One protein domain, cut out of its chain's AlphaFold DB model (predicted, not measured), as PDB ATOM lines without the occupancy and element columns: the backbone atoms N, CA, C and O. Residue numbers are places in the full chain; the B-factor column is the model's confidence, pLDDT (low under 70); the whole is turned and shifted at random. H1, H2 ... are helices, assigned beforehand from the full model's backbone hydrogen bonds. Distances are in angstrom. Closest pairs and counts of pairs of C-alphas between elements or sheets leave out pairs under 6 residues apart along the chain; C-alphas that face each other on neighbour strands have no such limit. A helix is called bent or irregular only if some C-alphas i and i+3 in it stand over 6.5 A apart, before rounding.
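Overview. This is residues 32 to 147 of the 461 residues of the protein "Phage tail protein" of Fimbriiglobus ruber (UniProt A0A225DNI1). The model is a compact knot of crossed helices, with H5 in the core and the bent helix H6 folded into a V whose two arms both pack on H5. H2 crosses H5 and the first arm of H6, while H3, with the short H4 not far from it, lies toward one end of the long axis, and H1 and H7 cross at the other end. The printed part has 116 residues with seven named helices, H1 to H7 in order along the chain, and no named strand; the class is all helix. The whole is compact, with a radius of gyration of the C-alphas of 13.2 A, and only just elongated, with spans of 42 by 28 by 22 A.

Along the chain. From the first residue, Asp 32, the printed part enters H1, residues 33 to 44, 16.1 A from first to last C-alpha, beginning at C-alpha 33 at (12.297, 11.496, 26.444). H2 is residues 53 to 66, 19.7 A long. H3, residues 69 to 77, is 12.2 A long, and H4, residues 82 to 86, is 6.1 A long. H5 is residues 90 to 102, 18.0 A long, beginning at C-alpha 90 at (7.316, 0.469, 27.391). H6, residues 108 to 129, was assigned as one helix by its hydrogen bonds but is bent: C-alphas 117 and 120 are 9.3 A apart. Its arms are H6a, residues 108 to 117, 14.3 A long, and H6b, residues 120 to 129, 14.2 A long. H6b is itself irregular, with C-alphas 124 and 127 at 7.2 A. H7, residues 132 to 145, is 20.5 A long and ends at C-alpha 145 at (28.543, 7.249, 27.126).

Arrangement. H2 is the hub and touches five other helices. With residue 53 alone it only just touches H1, with 3 pairs of C-alphas within 8 A; the closest C-alphas are those of Gln 40 and Val 53, 6.0 A apart. H2 touches H6a about perpendicular at 87 degrees, closest at the C-alphas of Met 60 and Leu 117, 5.6 A. It also only just touches H5, with 3 pairs within 8 A, the closest being the C-alphas of Phe 57 and Tyr 90 at 6.8 A. H2 touches H4 at the C-alphas of Ile 64 and Leu 82, 6.7 A apart. H2 and H3 only just touch, with 3 pairs, and only at the corner, closest at Asn 63 and Glu 71, whose C-alphas are 6.3 A apart. H3 touches H6a at a steep tilt of 55 degrees, opposite ways, with the C-alphas of Thr 74 and Ala 113 closest at 6.3 A. H5 and H6a form a helical hairpin at a shallow tilt of 19 degrees, closest at the C-alphas of Ile 101 and Gln 110, 5.6 A. H5 and H6b touch about perpendicular at 76 degrees, with the C-alphas of Ala 98 and Leu 129 closest at 4.3 A. H6a and H6b stand at a steep tilt of 61 degrees, opposite ways. H7 touches H5 with residues 132 to 136 alone, the closest C-alphas being those of Glu 99 and Gly 132, 4.1 A apart. H1 touches H7 at a steep tilt of 66 degrees, opposite ways, closest at the C-alphas of Gly 38 and Ile 140, 5.8 A. Among the pairs that are apart are H2 and H7, and H3 and H7. Every O i to N i+4 pair is within hydrogen-bond range in H1, H2, H3, H4, H5, H6a and H7; in H6b 3 of 6 are.

Size, cuts and confidence. The two C-alphas farthest apart are those of Ala 69 and Ser 146, at 42.7 A. The printed part has no cut. No link is long: that from H1 to H2 is short, and the other five are tight. The mean pLDDT of the printed part is 91.2, and residues 145 to 147 are under 70.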
ATOM      1  N   ASP A  32       9.382   8.850  29.249       89.25
ATOM      2  CA  ASP A  32      10.638   9.587  29.400       89.25
ATOM      3  C   ASP A  32      11.299   9.858  28.023       89.25
ATOM      4  O   ASP A  32      11.483   8.915  27.240       89.25
ATOM      5  N   PRO A  33      11.667  11.118  27.711       86.38
ATOM      6  CA  PRO A  33      12.297  11.496  26.444       86.38
ATOM      7  C   PRO A  33      13.639  10.817  26.161       86.38
ATOM      8  O   PRO A  33      13.910  10.473  25.011       86.38
ATOM      9  N   VAL A  34      14.470  10.601  27.183       87.19
ATOM     10  CA  VAL A  34      15.796   9.976  27.040       87.19
ATOM     11  C   VAL A  34      15.637   8.512  26.645       87.19
ATOM     12  O   VAL A  34      16.318   8.020  25.743       87.19
ATOM     13  N   LYS A  35      14.699   7.819  27.296       91.06
ATOM     14  CA  LYS A  35      14.339   6.439  26.956       91.06
ATOM     15  C   LYS A  35      13.804   6.337  25.527       91.06
ATOM     16  O   LYS A  35      14.245   5.468  24.772       91.06
ATOM     17  N   LEU A  36      12.934   7.264  25.115       90.62
ATOM     18  CA  LEU A  36      12.395   7.284  23.754       90.62
ATOM     19  C   LEU A  36      13.501   7.518  22.720       90.62
ATOM     20  O   LEU A  36      13.559   6.797  21.724       90.62
ATOM     21  N   GLN A  37      14.406   8.466  22.974       88.06
ATOM     22  CA  GLN A  37      15.552   8.734  22.104       88.06
ATOM     23  C   GLN A  37      16.438   7.494  21.942       88.06
ATOM     24  O   GLN A  37      16.840   7.154  20.830       88.06
ATOM     25  N   GLY A  38      16.730   6.800  23.048       90.56
ATOM     26  CA  GLY A  38      17.527   5.577  23.022       90.56
ATOM     27  C   GLY A  38      16.883   4.487  22.173       90.56
ATOM     28  O   GLY A  38      17.552   3.873  21.342       90.56
ATOM     29  N   MET A  39      15.568   4.310  22.306       94.31
ATOM     30  CA  MET A  39      14.819   3.367  21.480       94.31
ATOM     31  C   MET A  39      14.772   3.780  20.006       94.31
ATOM     32  O   MET A  39      14.927   2.924  19.142       94.31
ATOM     33  N   GLN A  40      14.634   5.069  19.691       91.56
ATOM     34  CA  GLN A  40      14.696   5.547  18.307       91.56
ATOM     35  C   GLN A  40      16.047   5.248  17.656       91.56
ATOM     36  O   GLN A  40      16.095   4.763  16.529       91.56
ATOM     37  N   GLN A  41      17.148   5.460  18.378       89.94
ATOM     38  CA  GLN A  41      18.481   5.133  17.869       89.94
ATOM     39  C   GLN A  41      18.701   3.629  17.716       89.94
ATOM     40  O   GLN A  41      19.341   3.197  16.757       89.94
ATOM     41  N   LEU A  42      18.184   2.833  18.653       92.62
ATOM     42  CA  LEU A  42      18.270   1.379  18.601       92.62
ATOM     43  C   LEU A  42      17.514   0.830  17.389       92.62
ATOM     44  O   LEU A  42      18.077   0.071  16.607       92.62
ATOM     45  N   LEU A  43      16.249   1.221  17.225       94.44
ATOM     46  CA  LEU A  43      15.394   0.702  16.160       94.44
ATOM     47  C   LEU A  43      15.758   1.290  14.787       94.44
ATOM     48  O   LEU A  43      15.635   0.603  13.773       94.44
ATOM     49  N   GLY A  44      16.342   2.491  14.748       92.50
ATOM     50  CA  GLY A  44      16.933   3.059  13.535       92.50
ATOM     51  C   GLY A  44      18.045   2.193  12.933       92.50
ATOM     52  O   GLY A  44      18.239   2.194  11.720       92.50
ATOM     53  N   ARG A  45      18.735   1.361  13.734       90.62
ATOM     54  CA  ARG A  45      19.743   0.406  13.220       90.62
ATOM     55  C   ARG A  45      19.157  -0.677  12.322       90.62
ATOM     56  O   ARG A  45      19.901  -1.266  11.544       90.62
ATOM     57  N   VAL A  46      17.859  -0.932  12.442       92.69
ATOM     58  CA  VAL A  46      17.124  -1.892  11.614       92.69
ATOM     59  C   VAL A  46      16.135  -1.202  10.671       92.69
ATOM     60  O   VAL A  46      15.222  -1.838  10.155       92.69
ATOM     61  N   GLY A  47      16.338   0.097  10.414       88.81
ATOM     62  CA  GLY A  47      15.564   0.859   9.434       88.81
ATOM     63  C   GLY A  47      14.171   1.277   9.905       88.81
ATOM     64  O   GLY A  47      13.331   1.596   9.069       88.81
ATOM     65  N   VAL A  48      13.904   1.262  11.215       91.94
ATOM     66  CA  VAL A  48      12.683   1.865  11.767       91.94
ATOM     67  C   VAL A  48      12.929   3.356  11.951       91.94
ATOM     68  O   VAL A  48      13.778   3.756  12.749       91.94
ATOM     69  N   GLU A  49      12.171   4.174  11.229       89.69
ATOM     70  CA  GLU A  49      12.285   5.630  11.307       89.69
ATOM     71  C   GLU A  49      11.885   6.154  12.695       89.69
ATOM     72  O   GLU A  49      11.051   5.574  13.401       89.69
ATOM     73  N   ALA A  50      12.474   7.280  13.106       83.19
ATOM     74  CA  ALA A  50      12.300   7.814  14.459       83.19
ATOM     75  C   ALA A  50      10.830   8.133  14.805       83.19
ATOM     76  O   ALA A  50      10.415   7.992  15.959       83.19
ATOM     77  N   ASP A  51      10.030   8.540  13.821       83.38
ATOM     78  CA  ASP A  51       8.598   8.814  13.960       83.38
ATOM     79  C   ASP A  51       7.737   7.535  14.023       83.38
ATOM     80  O   ASP A  51       6.662   7.544  14.626       83.38
ATOM     81  N   GLN A  52       8.228   6.410  13.493       90.19
ATOM     82  CA  GLN A  52       7.548   5.108  13.518       90.19
ATOM     83  C   GLN A  52       7.715   4.362  14.846       90.19
ATOM     84  O   GLN A  52       6.902   3.503  15.185       90.19
ATOM     85  N   VAL A  53       8.730   4.701  15.638       90.88
ATOM     86  CA  VAL A  53       9.026   4.036  16.921       90.88
ATOM     87  C   VAL A  53       7.845   4.120  17.892       90.88
ATOM     88  O   VAL A  53       7.498   3.134  18.541       90.88
ATOM     89  N   GLY A  54       7.152   5.263  17.937       86.81
ATOM     90  CA  GLY A  54       5.929   5.408  18.734       86.81
ATOM     91  C   GLY A  54       4.812   4.459  18.286       86.81
ATOM     92  O   GLY A  54       4.097   3.906  19.120       86.81
ATOM     93  N   HIS A  55       4.691   4.209  16.978       89.19
ATOM     94  CA  HIS A  55       3.718   3.264  16.429       89.19
ATOM     95  C   HIS A  55       4.048   1.814  16.804       89.19
ATOM     96  O   HIS A  55       3.148   1.066  17.189       89.19
ATOM     97  N   VAL A  56       5.330   1.436  16.772       92.56
ATOM     98  CA  VAL A  56       5.798   0.115  17.227       92.56
ATOM     99  C   VAL A  56       5.391  -0.133  18.681       92.56
ATOM    100  O   VAL A  56       4.814  -1.177  18.995       92.56
ATOM    101  N   PHE A  57       5.617   0.841  19.567       90.81
ATOM    102  CA  PHE A  57       5.218   0.715  20.972       90.81
ATOM    103  C   PHE A  57       3.709   0.747  21.178       90.81
ATOM    104  O   PHE A  57       3.211   0.043  22.053       90.81
ATOM    105  N   ALA A  58       2.963   1.491  20.360       89.06
ATOM    106  CA  ALA A  58       1.507   1.469  20.404       89.06
ATOM    107  C   ALA A  58       0.941   0.090  20.021       89.06
ATOM    108  O   ALA A  58       0.028  -0.397  20.689       89.06
ATOM    109  N   ILE A  59       1.494  -0.569  18.992       92.06
ATOM    110  CA  ILE A  59       1.105  -1.939  18.616       92.06
ATOM    111  C   ILE A  59       1.451  -2.917  19.739       92.06
ATOM    112  O   ILE A  59       0.584  -3.679  20.166       92.06
ATOM    113  N   MET A  60       2.681  -2.860  20.252       93.88
ATOM    114  CA  MET A  60       3.118  -3.704  21.365       93.88
ATOM    115  C   MET A  60       2.198  -3.530  22.579       93.88
ATOM    116  O   MET A  60       1.669  -4.507  23.103       93.88
ATOM    117  N   GLY A  61       1.938  -2.286  22.989       90.56
ATOM    118  CA  GLY A  61       1.055  -1.968  24.107       90.56
ATOM    119  C   GLY A  61      -0.371  -2.470  23.885       90.56
ATOM    120  O   GLY A  61      -0.955  -3.066  24.788       90.56
ATOM    121  N   LYS A  62      -0.915  -2.316  22.670       91.25
ATOM    122  CA  LYS A  62      -2.226  -2.862  22.292       91.25
ATOM    123  C   LYS A  62      -2.262  -4.387  22.433       91.25
ATOM    124  O   LYS A  62      -3.207  -4.911  23.017       91.25
ATOM    125  N   ASN A  63      -1.242  -5.083  21.939       92.06
ATOM    126  CA  ASN A  63      -1.172  -6.545  21.958       92.06
ATOM    127  C   ASN A  63      -0.921  -7.106  23.368       92.06
ATOM    128  O   ASN A  63      -1.412  -8.181  23.694       92.06
ATOM    129  N   ILE A  64      -0.237  -6.357  24.239       90.00
ATOM    130  CA  ILE A  64      -0.096  -6.694  25.664       90.00
ATOM    131  C   ILE A  64      -1.404  -6.430  26.426       90.00
ATOM    132  O   ILE A  64      -1.814  -7.230  27.260       90.00
ATOM    133  N   GLN A  65      -2.068  -5.293  26.207       84.06
ATOM    134  CA  GLN A  65      -3.190  -4.875  27.060       84.06
ATOM    135  C   GLN A  65      -4.550  -5.425  26.619       84.06
ATOM    136  O   GLN A  65      -5.398  -5.671  27.479       84.06
ATOM    137  N   GLY A  66      -4.751  -5.607  25.315       73.69
ATOM    138  CA  GLY A  66      -6.016  -6.017  24.703       73.69
ATOM    139  C   GLY A  66      -5.852  -7.067  23.602       73.69
ATOM    140  O   GLY A  66      -6.731  -7.177  22.749       73.69
ATOM    141  N   GLY A  67      -4.730  -7.796  23.596       73.56
ATOM    142  CA  GLY A  67      -4.506  -8.931  22.701       73.56
ATOM    143  C   GLY A  67      -5.498 -10.072  22.941       73.56
ATOM    144  O   GLY A  67      -6.052 -10.219  24.035       73.56
ATOM    145  N   GLY A  68      -5.741 -10.863  21.898       83.69
ATOM    146  CA  GLY A  68      -6.582 -12.051  21.951       83.69
ATOM    147  C   GLY A  68      -5.842 -13.262  22.523       83.69
ATOM    148  O   GLY A  68      -4.771 -13.159  23.125       83.69
ATOM    149  N   ALA A  69      -6.423 -14.448  22.328       89.88
ATOM    150  CA  ALA A  69      -5.847 -15.700  22.824       89.88
ATOM    151  C   ALA A  69      -4.422 -15.948  22.290       89.88
ATOM    152  O   ALA A  69      -3.564 -16.417  23.031       89.88
ATOM    153  N   THR A  70      -4.157 -15.570  21.037       93.25
ATOM    154  CA  THR A  70      -2.868 -15.771  20.362       93.25
ATOM    155  C   THR A  70      -1.733 -14.962  20.992       93.25
ATOM    156  O   THR A  70      -0.638 -15.487  21.210       93.25
ATOM    157  N   GLU A  71      -1.965 -13.684  21.300       94.31
ATOM    158  CA  GLU A  71      -0.971 -12.824  21.946       94.31
ATOM    159  C   GLU A  71      -0.681 -13.314  23.368       94.31
ATOM    160  O   GLU A  71       0.482 -13.418  23.757       94.31
ATOM    161  N   ALA A  72      -1.722 -13.693  24.117       91.56
ATOM    162  CA  ALA A  72      -1.576 -14.240  25.464       91.56
ATOM    163  C   ALA A  72      -0.793 -15.566  25.474       91.56
ATOM    164  O   ALA A  72       0.108 -15.746  26.294       91.56
ATOM    165  N   GLU A  73      -1.087 -16.478  24.542       93.50
ATOM    166  CA  GLU A  73      -0.341 -17.729  24.374       93.50
ATOM    167  C   GLU A  73       1.122 -17.464  24.005       93.50
ATOM    168  O   GLU A  73       2.031 -18.077  24.569       93.50
ATOM    169  N   THR A  74       1.363 -16.505  23.106       95.62
ATOM    170  CA  THR A  74       2.720 -16.110  22.719       95.62
ATOM    171  C   THR A  74       3.494 -15.587  23.926       95.62
ATOM    172  O   THR A  74       4.598 -16.058  24.175       95.62
ATOM    173  N   LEU A  75       2.918 -14.688  24.729       95.31
ATOM    174  CA  LEU A  75       3.564 -14.171  25.943       95.31
ATOM    175  C   LEU A  75       3.859 -15.275  26.968       95.31
ATOM    176  O   LEU A  75       4.961 -15.313  27.518       95.31
ATOM    177  N   ASN A  76       2.934 -16.219  27.163       93.88
ATOM    178  CA  ASN A  76       3.152 -17.374  28.035       93.88
ATOM    179  C   ASN A  76       4.314 -18.250  27.544       93.88
ATOM    180  O   ASN A  76       5.146 -18.667  28.349       93.88
ATOM    181  N   ARG A  77       4.422 -18.483  26.227       94.69
ATOM    182  CA  ARG A  77       5.544 -19.224  25.624       94.69
ATOM    183  C   ARG A  77       6.886 -18.508  25.812       94.69
ATOM    184  O   ARG A  77       7.910 -19.167  25.945       94.69
ATOM    185  N   LEU A  78       6.876 -17.176  25.873       96.06
ATOM    186  CA  LEU A  78       8.047 -16.356  26.206       96.06
ATOM    187  C   LEU A  78       8.355 -16.311  27.717       96.06
ATOM    188  O   LEU A  78       9.339 -15.689  28.116       96.06
ATOM    189  N   GLY A  79       7.534 -16.943  28.564       94.81
ATOM    190  CA  GLY A  79       7.681 -16.921  30.022       94.81
ATOM    191  C   GLY A  79       7.274 -15.593  30.670       94.81
ATOM    192  O   GLY A  79       7.735 -15.281  31.767       94.81
ATOM    193  N   LEU A  80       6.441 -14.793  30.000       95.12
ATOM    194  CA  LEU A  80       6.028 -13.466  30.451       95.12
ATOM    195  C   LEU A  80       4.572 -13.475  30.906       95.12
ATOM    196  O   LEU A  80       3.689 -13.954  30.199       95.12
ATOM    197  N   SER A  81       4.307 -12.878  32.069       90.06
ATOM    198  CA  SER A  81       2.940 -12.674  32.546       90.06
ATOM    199  C   SER A  81       2.419 -11.291  32.147       90.06
ATOM    200  O   SER A  81       3.127 -10.286  32.252       90.06
ATOM    201  N   LEU A  82       1.144 -11.228  31.752       87.38
ATOM    202  CA  LEU A  82       0.464  -9.970  31.426       87.38
ATOM    203  C   LEU A  82       0.494  -8.967  32.584       87.38
ATOM    204  O   LEU A  82       0.659  -7.771  32.359       87.38
ATOM    205  N   ASN A  83       0.361  -9.445  33.822       86.00
ATOM    206  CA  ASN A  83       0.377  -8.588  35.006       86.00
ATOM    207  C   ASN A  83       1.755  -7.957  35.229       86.00
ATOM    208  O   ASN A  83       1.836  -6.777  35.559       86.00
ATOM    209  N   THR A  84       2.831  -8.716  34.997       87.31
ATOM    210  CA  THR A  84       4.201  -8.195  35.073       87.31
ATOM    211  C   THR A  84       4.432  -7.125  34.014       87.31
ATOM    212  O   THR A  84       4.908  -6.043  34.343       87.31
ATOM    213  N   LEU A  85       4.045  -7.391  32.761       90.56
ATOM    214  CA  LEU A  85       4.239  -6.443  31.662       90.56
ATOM    215  C   LEU A  85       3.437  -5.153  31.872       90.56
ATOM    216  O   LEU A  85       3.963  -4.069  31.657       90.56
ATOM    217  N   LYS A  86       2.194  -5.238  32.364       86.44
ATOM    218  CA  LYS A  86       1.362  -4.053  32.650       86.44
ATOM    219  C   LYS A  86       1.965  -3.115  33.701       86.44
ATOM    220  O   LYS A  86       1.674  -1.925  33.663       86.44
ATOM    221  N   GLY A  87       2.773  -3.637  34.625       86.25
ATOM    222  CA  GLY A  87       3.481  -2.835  35.627       86.25
ATOM    223  C   GLY A  87       4.802  -2.233  35.138       86.25
ATOM    224  O   GLY A  87       5.396  -1.425  35.845       86.25
ATOM    225  N   GLN A  88       5.277  -2.632  33.957       91.25
ATOM    226  CA  GLN A  88       6.507  -2.132  33.354       91.25
ATOM    227  C   GLN A  88       6.221  -0.945  32.434       91.25
ATOM    228  O   GLN A  88       5.154  -0.860  31.823       91.25
ATOM    229  N   ASP A  89       7.202  -0.055  32.291       89.75
ATOM    230  CA  ASP A  89       7.178   0.922  31.207       89.75
ATOM    231  C   ASP A  89       7.440   0.247  29.847       89.75
ATOM    232  O   ASP A  89       7.835  -0.914  29.761       89.75
ATOM    233  N   TYR A  90       7.177   0.969  28.762       88.44
ATOM    234  CA  TYR A  90       7.316   0.469  27.391       88.44
ATOM    235  C   TYR A  90       8.729  -0.047  27.066       88.44
ATOM    236  O   TYR A  90       8.868  -1.032  26.343       88.44
ATOM    237  N   GLU A  91       9.779   0.589  27.595       91.81
ATOM    238  CA  GLU A  91      11.163   0.163  27.380       91.81
ATOM    239  C   GLU A  91      11.399  -1.192  28.059       91.81
ATOM    240  O   GLU A  91      11.925  -2.123  27.447       91.81
ATOM    241  N   GLU A  92      10.950  -1.338  29.305       94.56
ATOM    242  CA  GLU A  92      11.067  -2.576  30.069       94.56
ATOM    243  C   GLU A  92      10.191  -3.707  29.520       94.56
ATOM    244  O   GLU A  92      10.628  -4.863  29.498       94.56
ATOM    245  N   GLN A  93       9.002  -3.389  29.005       94.62
ATOM    246  CA  GLN A  93       8.165  -4.338  28.266       94.62
ATOM    247  C   GLN A  93       8.895  -4.841  27.017       94.62
ATOM    248  O   GLN A  93       9.006  -6.053  26.814       94.62
ATOM    249  N   PHE A  94       9.449  -3.927  26.214       96.00
ATOM    250  CA  PHE A  94      10.192  -4.267  25.000       96.00
ATOM    251  C   PHE A  94      11.401  -5.157  25.311       96.00
ATOM    252  O   PHE A  94      11.576  -6.197  24.680       96.00
ATOM    253  N   LYS A  95      12.200  -4.802  26.327       97.12
ATOM    254  CA  LYS A  95      13.357  -5.601  26.767       97.12
ATOM    255  C   LYS A  95      12.958  -6.979  27.281       97.12
ATOM    256  O   LYS A  95      13.645  -7.956  26.995       97.12
ATOM    257  N   SER A  96      11.862  -7.079  28.033       97.38
ATOM    258  CA  SER A  96      11.366  -8.362  28.546       97.38
ATOM    259  C   SER A  96      10.897  -9.276  27.410       97.38
ATOM    260  O   SER A  96      11.213 -10.464  27.407       97.38
ATOM    261  N   ILE A  97      10.216  -8.715  26.406       97.06
ATOM    262  CA  ILE A  97       9.802  -9.442  25.199       97.06
ATOM    263  C   ILE A  97      11.014  -9.864  24.366       97.06
ATOM    264  O   ILE A  97      11.096 -11.026  23.972       97.06
ATOM    265  N   ALA A  98      11.973  -8.965  24.140       98.00
ATOM    266  CA  ALA A  98      13.213  -9.278  23.430       98.00
ATOM    267  C   ALA A  98      13.975 -10.422  24.114       98.00
ATOM    268  O   ALA A  98      14.396 -11.370  23.458       98.00
ATOM    269  N   GLU A  99      14.088 -10.382  25.443       98.12
ATOM    270  CA  GLU A  99      14.709 -11.446  26.233       98.12
ATOM    271  C   GLU A  99      14.006 -12.793  26.033       98.12
ATOM    272  O   GLU A  99      14.668 -13.799  25.778       98.12
ATOM    273  N   GLY A 100      12.673 -12.817  26.097       97.44
ATOM    274  CA  GLY A 100      11.895 -14.025  25.834       97.44
ATOM    275  C   GLY A 100      12.113 -14.557  24.417       97.44
ATOM    276  O   GLY A 100      12.365 -15.746  24.236       97.44
ATOM    277  N   ILE A 101      12.058 -13.681  23.407       97.69
ATOM    278  CA  ILE A 101      12.227 -14.063  21.997       97.69
ATOM    279  C   ILE A 101      13.636 -14.609  21.756       97.69
ATOM    280  O   ILE A 101      13.783 -15.641  21.109       97.69
ATOM    281  N   SER A 102      14.668 -13.983  22.323       97.25
ATOM    282  CA  SER A 102      16.062 -14.421  22.163       97.25
ATOM    283  C   SER A 102      16.328 -15.847  22.674       97.25
ATOM    284  O   SER A 102      17.278 -16.486  22.226       97.25
ATOM    285  N   LYS A 103      15.475 -16.363  23.572       96.88
ATOM    286  CA  LYS A 103      15.552 -17.721  24.137       96.88
ATOM    287  C   LYS A 103      14.798 -18.775  23.330       96.88
ATOM    288  O   LYS A 103      14.984 -19.964  23.584       96.88
ATOM    289  N   LEU A 104      13.949 -18.367  22.387       96.06
ATOM    290  CA  LEU A 104      13.280 -19.302  21.486       96.06
ATOM    291  C   LEU A 104      14.268 -19.886  20.464       96.06
ATOM    292  O   LEU A 104      15.253 -19.220  20.123       96.06
ATOM    293  N   PRO A 105      13.984 -21.084  19.917       94.12
ATOM    294  CA  PRO A 105      14.708 -21.625  18.774       94.12
ATOM    295  C   PRO A 105      14.830 -20.596  17.637       94.12
ATOM    296  O   PRO A 105      13.843 -19.941  17.285       94.12
ATOM    297  N   PRO A 106      16.030 -20.420  17.056       88.88
ATOM    298  CA  PRO A 106      16.253 -19.422  16.019       88.88
ATOM    299  C   PRO A 106      15.435 -19.720  14.755       88.88
ATOM    300  O   PRO A 106      15.174 -20.874  14.418       88.88
ATOM    301  N   GLY A 107      15.074 -18.667  14.019       90.69
ATOM    302  CA  GLY A 107      14.341 -18.775  12.757       90.69
ATOM    303  C   GLY A 107      12.843 -18.525  12.919       90.69
ATOM    304  O   GLY A 107      12.435 -17.452  13.365       90.69
ATOM    305  N   SER A 108      12.014 -19.491  12.517       93.75
ATOM    306  CA  SER A 108      10.566 -19.299  12.356       93.75
ATOM    307  C   SER A 108       9.833 -18.973  13.656       93.75
ATOM    308  O   SER A 108       8.890 -18.189  13.635       93.75
ATOM    309  N   GLU A 109      10.256 -19.535  14.790       94.69
ATOM    310  CA  GLU A 109       9.577 -19.316  16.074       94.69
ATOM    311  C   GLU A 109       9.771 -17.891  16.600       94.69
ATOM    312  O   GLU A 109       8.813 -17.259  17.054       94.69
ATOM    313  N   GLN A 110      10.990 -17.359  16.484       96.88
ATOM    314  CA  GLN A 110      11.290 -15.974  16.848       96.88
ATOM    315  C   GLN A 110      10.552 -14.988  15.940       96.88
ATOM    316  O   GLN A 110       9.940 -14.043  16.436       96.88
ATOM    317  N   ALA A 111      10.562 -15.233  14.625       96.38
ATOM    318  CA  ALA A 111       9.862 -14.394  13.655       96.38
ATOM    319  C   ALA A 111       8.345 -14.391  13.897       96.38
ATOM    320  O   ALA A 111       7.721 -13.330  13.898       96.38
ATOM    321  N   ALA A 112       7.753 -15.557  14.176       96.38
ATOM    322  CA  ALA A 112       6.336 -15.668  14.500       96.38
ATOM    323  C   ALA A 112       5.983 -14.911  15.790       96.38
ATOM    324  O   ALA A 112       5.013 -14.158  15.809       96.38
ATOM    325  N   ALA A 113       6.782 -15.053  16.854       97.00
ATOM    326  CA  ALA A 113       6.561 -14.319  18.101       97.00
ATOM    327  C   ALA A 113       6.686 -12.798  17.906       97.00
ATOM    328  O   ALA A 113       5.859 -12.038  18.416       97.00
ATOM    329  N   ALA A 114       7.680 -12.352  17.133       97.38
ATOM    330  CA  ALA A 114       7.871 -10.944  16.810       97.38
ATOM    331  C   ALA A 114       6.693 -10.379  16.000       97.38
ATOM    332  O   ALA A 114       6.174  -9.316  16.339       97.38
ATOM    333  N   LEU A 115       6.227 -11.101  14.977       96.62
ATOM    334  CA  LEU A 115       5.081 -10.709  14.152       96.62
ATOM    335  C   LEU A 115       3.790 -10.615  14.977       96.62
ATOM    336  O   LEU A 115       3.032  -9.661  14.816       96.62
ATOM    337  N   THR A 116       3.552 -11.564  15.885       96.25
ATOM    338  CA  THR A 116       2.380 -11.538  16.770       96.25
ATOM    339  C   THR A 116       2.394 -10.315  17.687       96.25
ATOM    340  O   THR A 116       1.386  -9.629  17.819       96.25
ATOM    341  N   LEU A 117       3.533 -10.000  18.312       96.19
ATOM    342  CA  LEU A 117       3.590  -8.948  19.333       96.19
ATOM    343  C   LEU A 117       3.773  -7.541  18.756       96.19
ATOM    344  O   LEU A 117       3.219  -6.592  19.307       96.19
ATOM    345  N   PHE A 118       4.480  -7.400  17.637       96.31
ATOM    346  CA  PHE A 118       4.802  -6.104  17.028       96.31
ATOM    347  C   PHE A 118       4.096  -5.855  15.689       96.31
ATOM    348  O   PHE A 118       4.299  -4.814  15.062       96.31
ATOM    349  N   GLY A 119       3.253  -6.786  15.232       94.50
ATOM    350  CA  GLY A 119       2.614  -6.700  13.924       94.50
ATOM    351  C   GLY A 119       3.644  -6.740  12.795       94.50
ATOM    352  O   GLY A 119       4.713  -7.330  12.929       94.50
ATOM    353  N   LYS A 120       3.346  -6.072  11.673       92.62
ATOM    354  CA  LYS A 120       4.206  -6.067  10.472       92.62
ATOM    355  C   LYS A 120       5.647  -5.617  10.742       92.62
ATOM    356  O   LYS A 120       6.553  -6.077  10.056       92.62
ATOM    357  N   SER A 121       5.864  -4.764  11.741       92.75
ATOM    358  CA  SER A 121       7.204  -4.314  12.135       92.75
ATOM    359  C   SER A 121       8.030  -5.409  12.820       92.75
ATOM    360  O   SER A 121       9.243  -5.275  12.906       92.75
ATOM    361  N   GLY A 122       7.417  -6.505  13.277       92.81
ATOM    362  CA  GLY A 122       8.108  -7.605  13.956       92.81
ATOM    363  C   GLY A 122       9.243  -8.230  13.142       92.81
ATOM    364  O   GLY A 122      10.276  -8.563  13.716       92.81
ATOM    365  N   ASP A 123       9.092  -8.318  11.818       92.00
ATOM    366  CA  ASP A 123      10.136  -8.831  10.919       92.00
ATOM    367  C   ASP A 123      11.375  -7.918  10.912       92.00
ATOM    368  O   ASP A 123      12.500  -8.363  11.132       92.00
ATOM    369  N   GLN A 124      11.159  -6.604  10.793       94.50
ATOM    370  CA  GLN A 124      12.232  -5.604  10.840       94.50
ATOM    371  C   GLN A 124      12.916  -5.545  12.212       94.50
ATOM    372  O   GLN A 124      14.113  -5.291  12.304       94.50
ATOM    373  N   LEU A 125      12.172  -5.792  13.291       96.62
ATOM    374  CA  LEU A 125      12.686  -5.739  14.662       96.62
ATOM    375  C   LEU A 125      13.478  -6.986  15.057       96.62
ATOM    376  O   LEU A 125      14.213  -6.946  16.047       96.62
ATOM    377  N   LEU A 126      13.356  -8.083  14.307       95.56
ATOM    378  CA  LEU A 126      13.934  -9.376  14.663       95.56
ATOM    379  C   LEU A 126      15.439  -9.313  14.997       95.56
ATOM    380  O   LEU A 126      15.810  -9.860  16.038       95.56
ATOM    381  N   PRO A 127      16.304  -8.598  14.242       95.19
ATOM    382  CA  PRO A 127      17.724  -8.504  14.575       95.19
ATOM    383  C   PRO A 127      17.996  -7.822  15.922       95.19
ATOM    384  O   PRO A 127      18.990  -8.144  16.568       95.19
ATOM    385  N   VAL A 128      17.134  -6.894  16.355       96.38
ATOM    386  CA  VAL A 128      17.221  -6.248  17.677       96.38
ATOM    387  C   VAL A 128      16.677  -7.176  18.757       96.38
ATOM    388  O   VAL A 128      17.324  -7.361  19.783       96.38
ATOM    389  N   LEU A 129      15.525  -7.811  18.522       97.38
ATOM    390  CA  LEU A 129      14.893  -8.728  19.479       97.38
ATOM    391  C   LEU A 129      15.797  -9.929  19.798       97.38
ATOM    392  O   LEU A 129      15.900 -10.340  20.950       97.38
ATOM    393  N   GLN A 130      16.529 -10.433  18.804       96.06
ATOM    394  CA  GLN A 130      17.512 -11.510  18.964       96.06
ATOM    395  C   GLN A 130      18.697 -11.146  19.866       96.06
ATOM    396  O   GLN A 130      19.349 -12.041  20.401       96.06
ATOM    397  N   LYS A 131      18.994  -9.855  20.058       95.38
ATOM    398  CA  LYS A 131      20.049  -9.411  20.985       95.38
ATOM    399  C   LYS A 131      19.637  -9.525  22.454       95.38
ATOM    400  O   LYS A 131      20.502  -9.398  23.325       95.38
ATOM    401  N   GLY A 132      18.353  -9.776  22.721       96.56
ATOM    402  CA  GLY A 132      17.805  -9.885  24.068       96.56
ATOM    403  C   GLY A 132      17.943  -8.589  24.864       96.56
ATOM    404  O   GLY A 132      18.334  -7.543  24.340       96.56
ATOM    405  N   ARG A 133      17.649  -8.657  26.164       97.69
ATOM    406  CA  ARG A 133      17.732  -7.489  27.053       97.69
ATOM    407  C   ARG A 133      19.149  -6.924  27.102       97.69
ATOM    408  O   ARG A 133      19.338  -5.723  26.943       97.69
ATOM    409  N   LYS A 134      20.142  -7.801  27.261       96.62
ATOM    410  CA  LYS A 134      21.542  -7.397  27.418       96.62
ATOM    411  C   LYS A 134      22.054  -6.584  26.231       96.62
ATOM    412  O   LYS A 134      22.634  -5.528  26.437       96.62
ATOM    413  N   GLY A 135      21.832  -7.035  24.996       95.19
ATOM    414  CA  GLY A 135      22.347  -6.299  23.840       95.19
ATOM    415  C   GLY A 135      21.643  -4.959  23.609       95.19
ATOM    416  O   GLY A 135      22.256  -4.038  23.072       95.19
ATOM    417  N   ILE A 136      20.388  -4.827  24.051       96.69
ATOM    418  CA  ILE A 136      19.667  -3.550  24.069       96.69
ATOM    419  C   ILE A 136      20.284  -2.607  25.112       96.69
ATOM    420  O   ILE A 136      20.597  -1.462  24.786       96.69
ATOM    421  N   ASP A 137      20.496  -3.091  26.338       95.75
ATOM    422  CA  ASP A 137      21.092  -2.309  27.427       95.75
ATOM    423  C   ASP A 137      22.519  -1.853  27.079       95.75
ATOM    424  O   ASP A 137      22.819  -0.663  27.175       95.75
ATOM    425  N   ASP A 138      23.358  -2.764  26.572       93.62
ATOM    426  CA  ASP A 138      24.734  -2.475  26.150       93.62
ATOM    427  C   ASP A 138      24.768  -1.398  25.046       93.62
ATOM    428  O   ASP A 138      25.614  -0.495  25.059       93.62
ATOM    429  N   PHE A 139      23.830  -1.457  24.091       91.75
ATOM    430  CA  PHE A 139      23.705  -0.446  23.041       91.75
ATOM    431  C   PHE A 139      23.333   0.919  23.625       91.75
ATOM    432  O   PHE A 139      24.015   1.908  23.349       91.75
ATOM    433  N   ILE A 140      22.277   0.980  24.441       88.38
ATOM    434  CA  ILE A 140      21.789   2.232  25.033       88.38
ATOM    435  C   ILE A 140      22.865   2.854  25.930       88.38
ATOM    436  O   ILE A 140      23.102   4.060  25.858       88.38
ATOM    437  N   GLU A 141      23.552   2.056  26.745       85.88
ATOM    438  CA  GLU A 141      24.624   2.539  27.615       85.88
ATOM    439  C   GLU A 141      25.807   3.086  26.805       85.88
ATOM    440  O   GLU A 141      26.337   4.152  27.124       85.88
ATOM    441  N   THR A 142      26.184   2.412  25.716       76.88
ATOM    442  CA  THR A 142      27.237   2.889  24.808       76.88
ATOM    443  C   THR A 142      26.854   4.223  24.167       76.88
ATOM    444  O   THR A 142      27.665   5.149  24.143       76.88
ATOM    445  N   GLN A 143      25.610   4.361  23.694       76.62
ATOM    446  CA  GLN A 143      25.135   5.615  23.107       76.62
ATOM    447  C   GLN A 143      25.102   6.749  24.143       76.62
ATOM    448  O   GLN A 143      25.570   7.849  23.844       76.62
ATOM    449  N   LYS A 144      24.662   6.476  25.380       73.75
ATOM    450  CA  LYS A 144      24.729   7.438  26.496       73.75
ATOM    451  C   LYS A 144      26.166   7.882  26.777       73.75
ATOM    452  O   LYS A 144      26.431   9.077  26.823       73.75
ATOM    453  N   LYS A 145      27.115   6.942  26.893       68.56
ATOM    454  CA  LYS A 145      28.543   7.249  27.126       68.56
ATOM    455  C   LYS A 145      29.174   8.056  25.991       68.56
ATOM    456  O   LYS A 145      30.067   8.855  26.242       68.56
ATOM    457  N   SER A 146      28.717   7.854  24.756       64.19
ATOM    458  CA  SER A 146      29.200   8.603  23.590       64.19
ATOM    459  C   SER A 146      28.602  10.009  23.447       64.19
ATOM    460  O   SER A 146      29.024  10.750  22.564       64.19
ATOM    461  N   GLY A 147      27.615  10.377  24.274       59.03
ATOM    462  CA  GLY A 147      26.871  11.636  24.147       59.03
ATOM    463  C   GLY A 147      25.851  11.650  23.001       59.03
ATOM    464  O   GLY A 147      25.289  12.695  22.687       59.03
TER     465      GLY A 147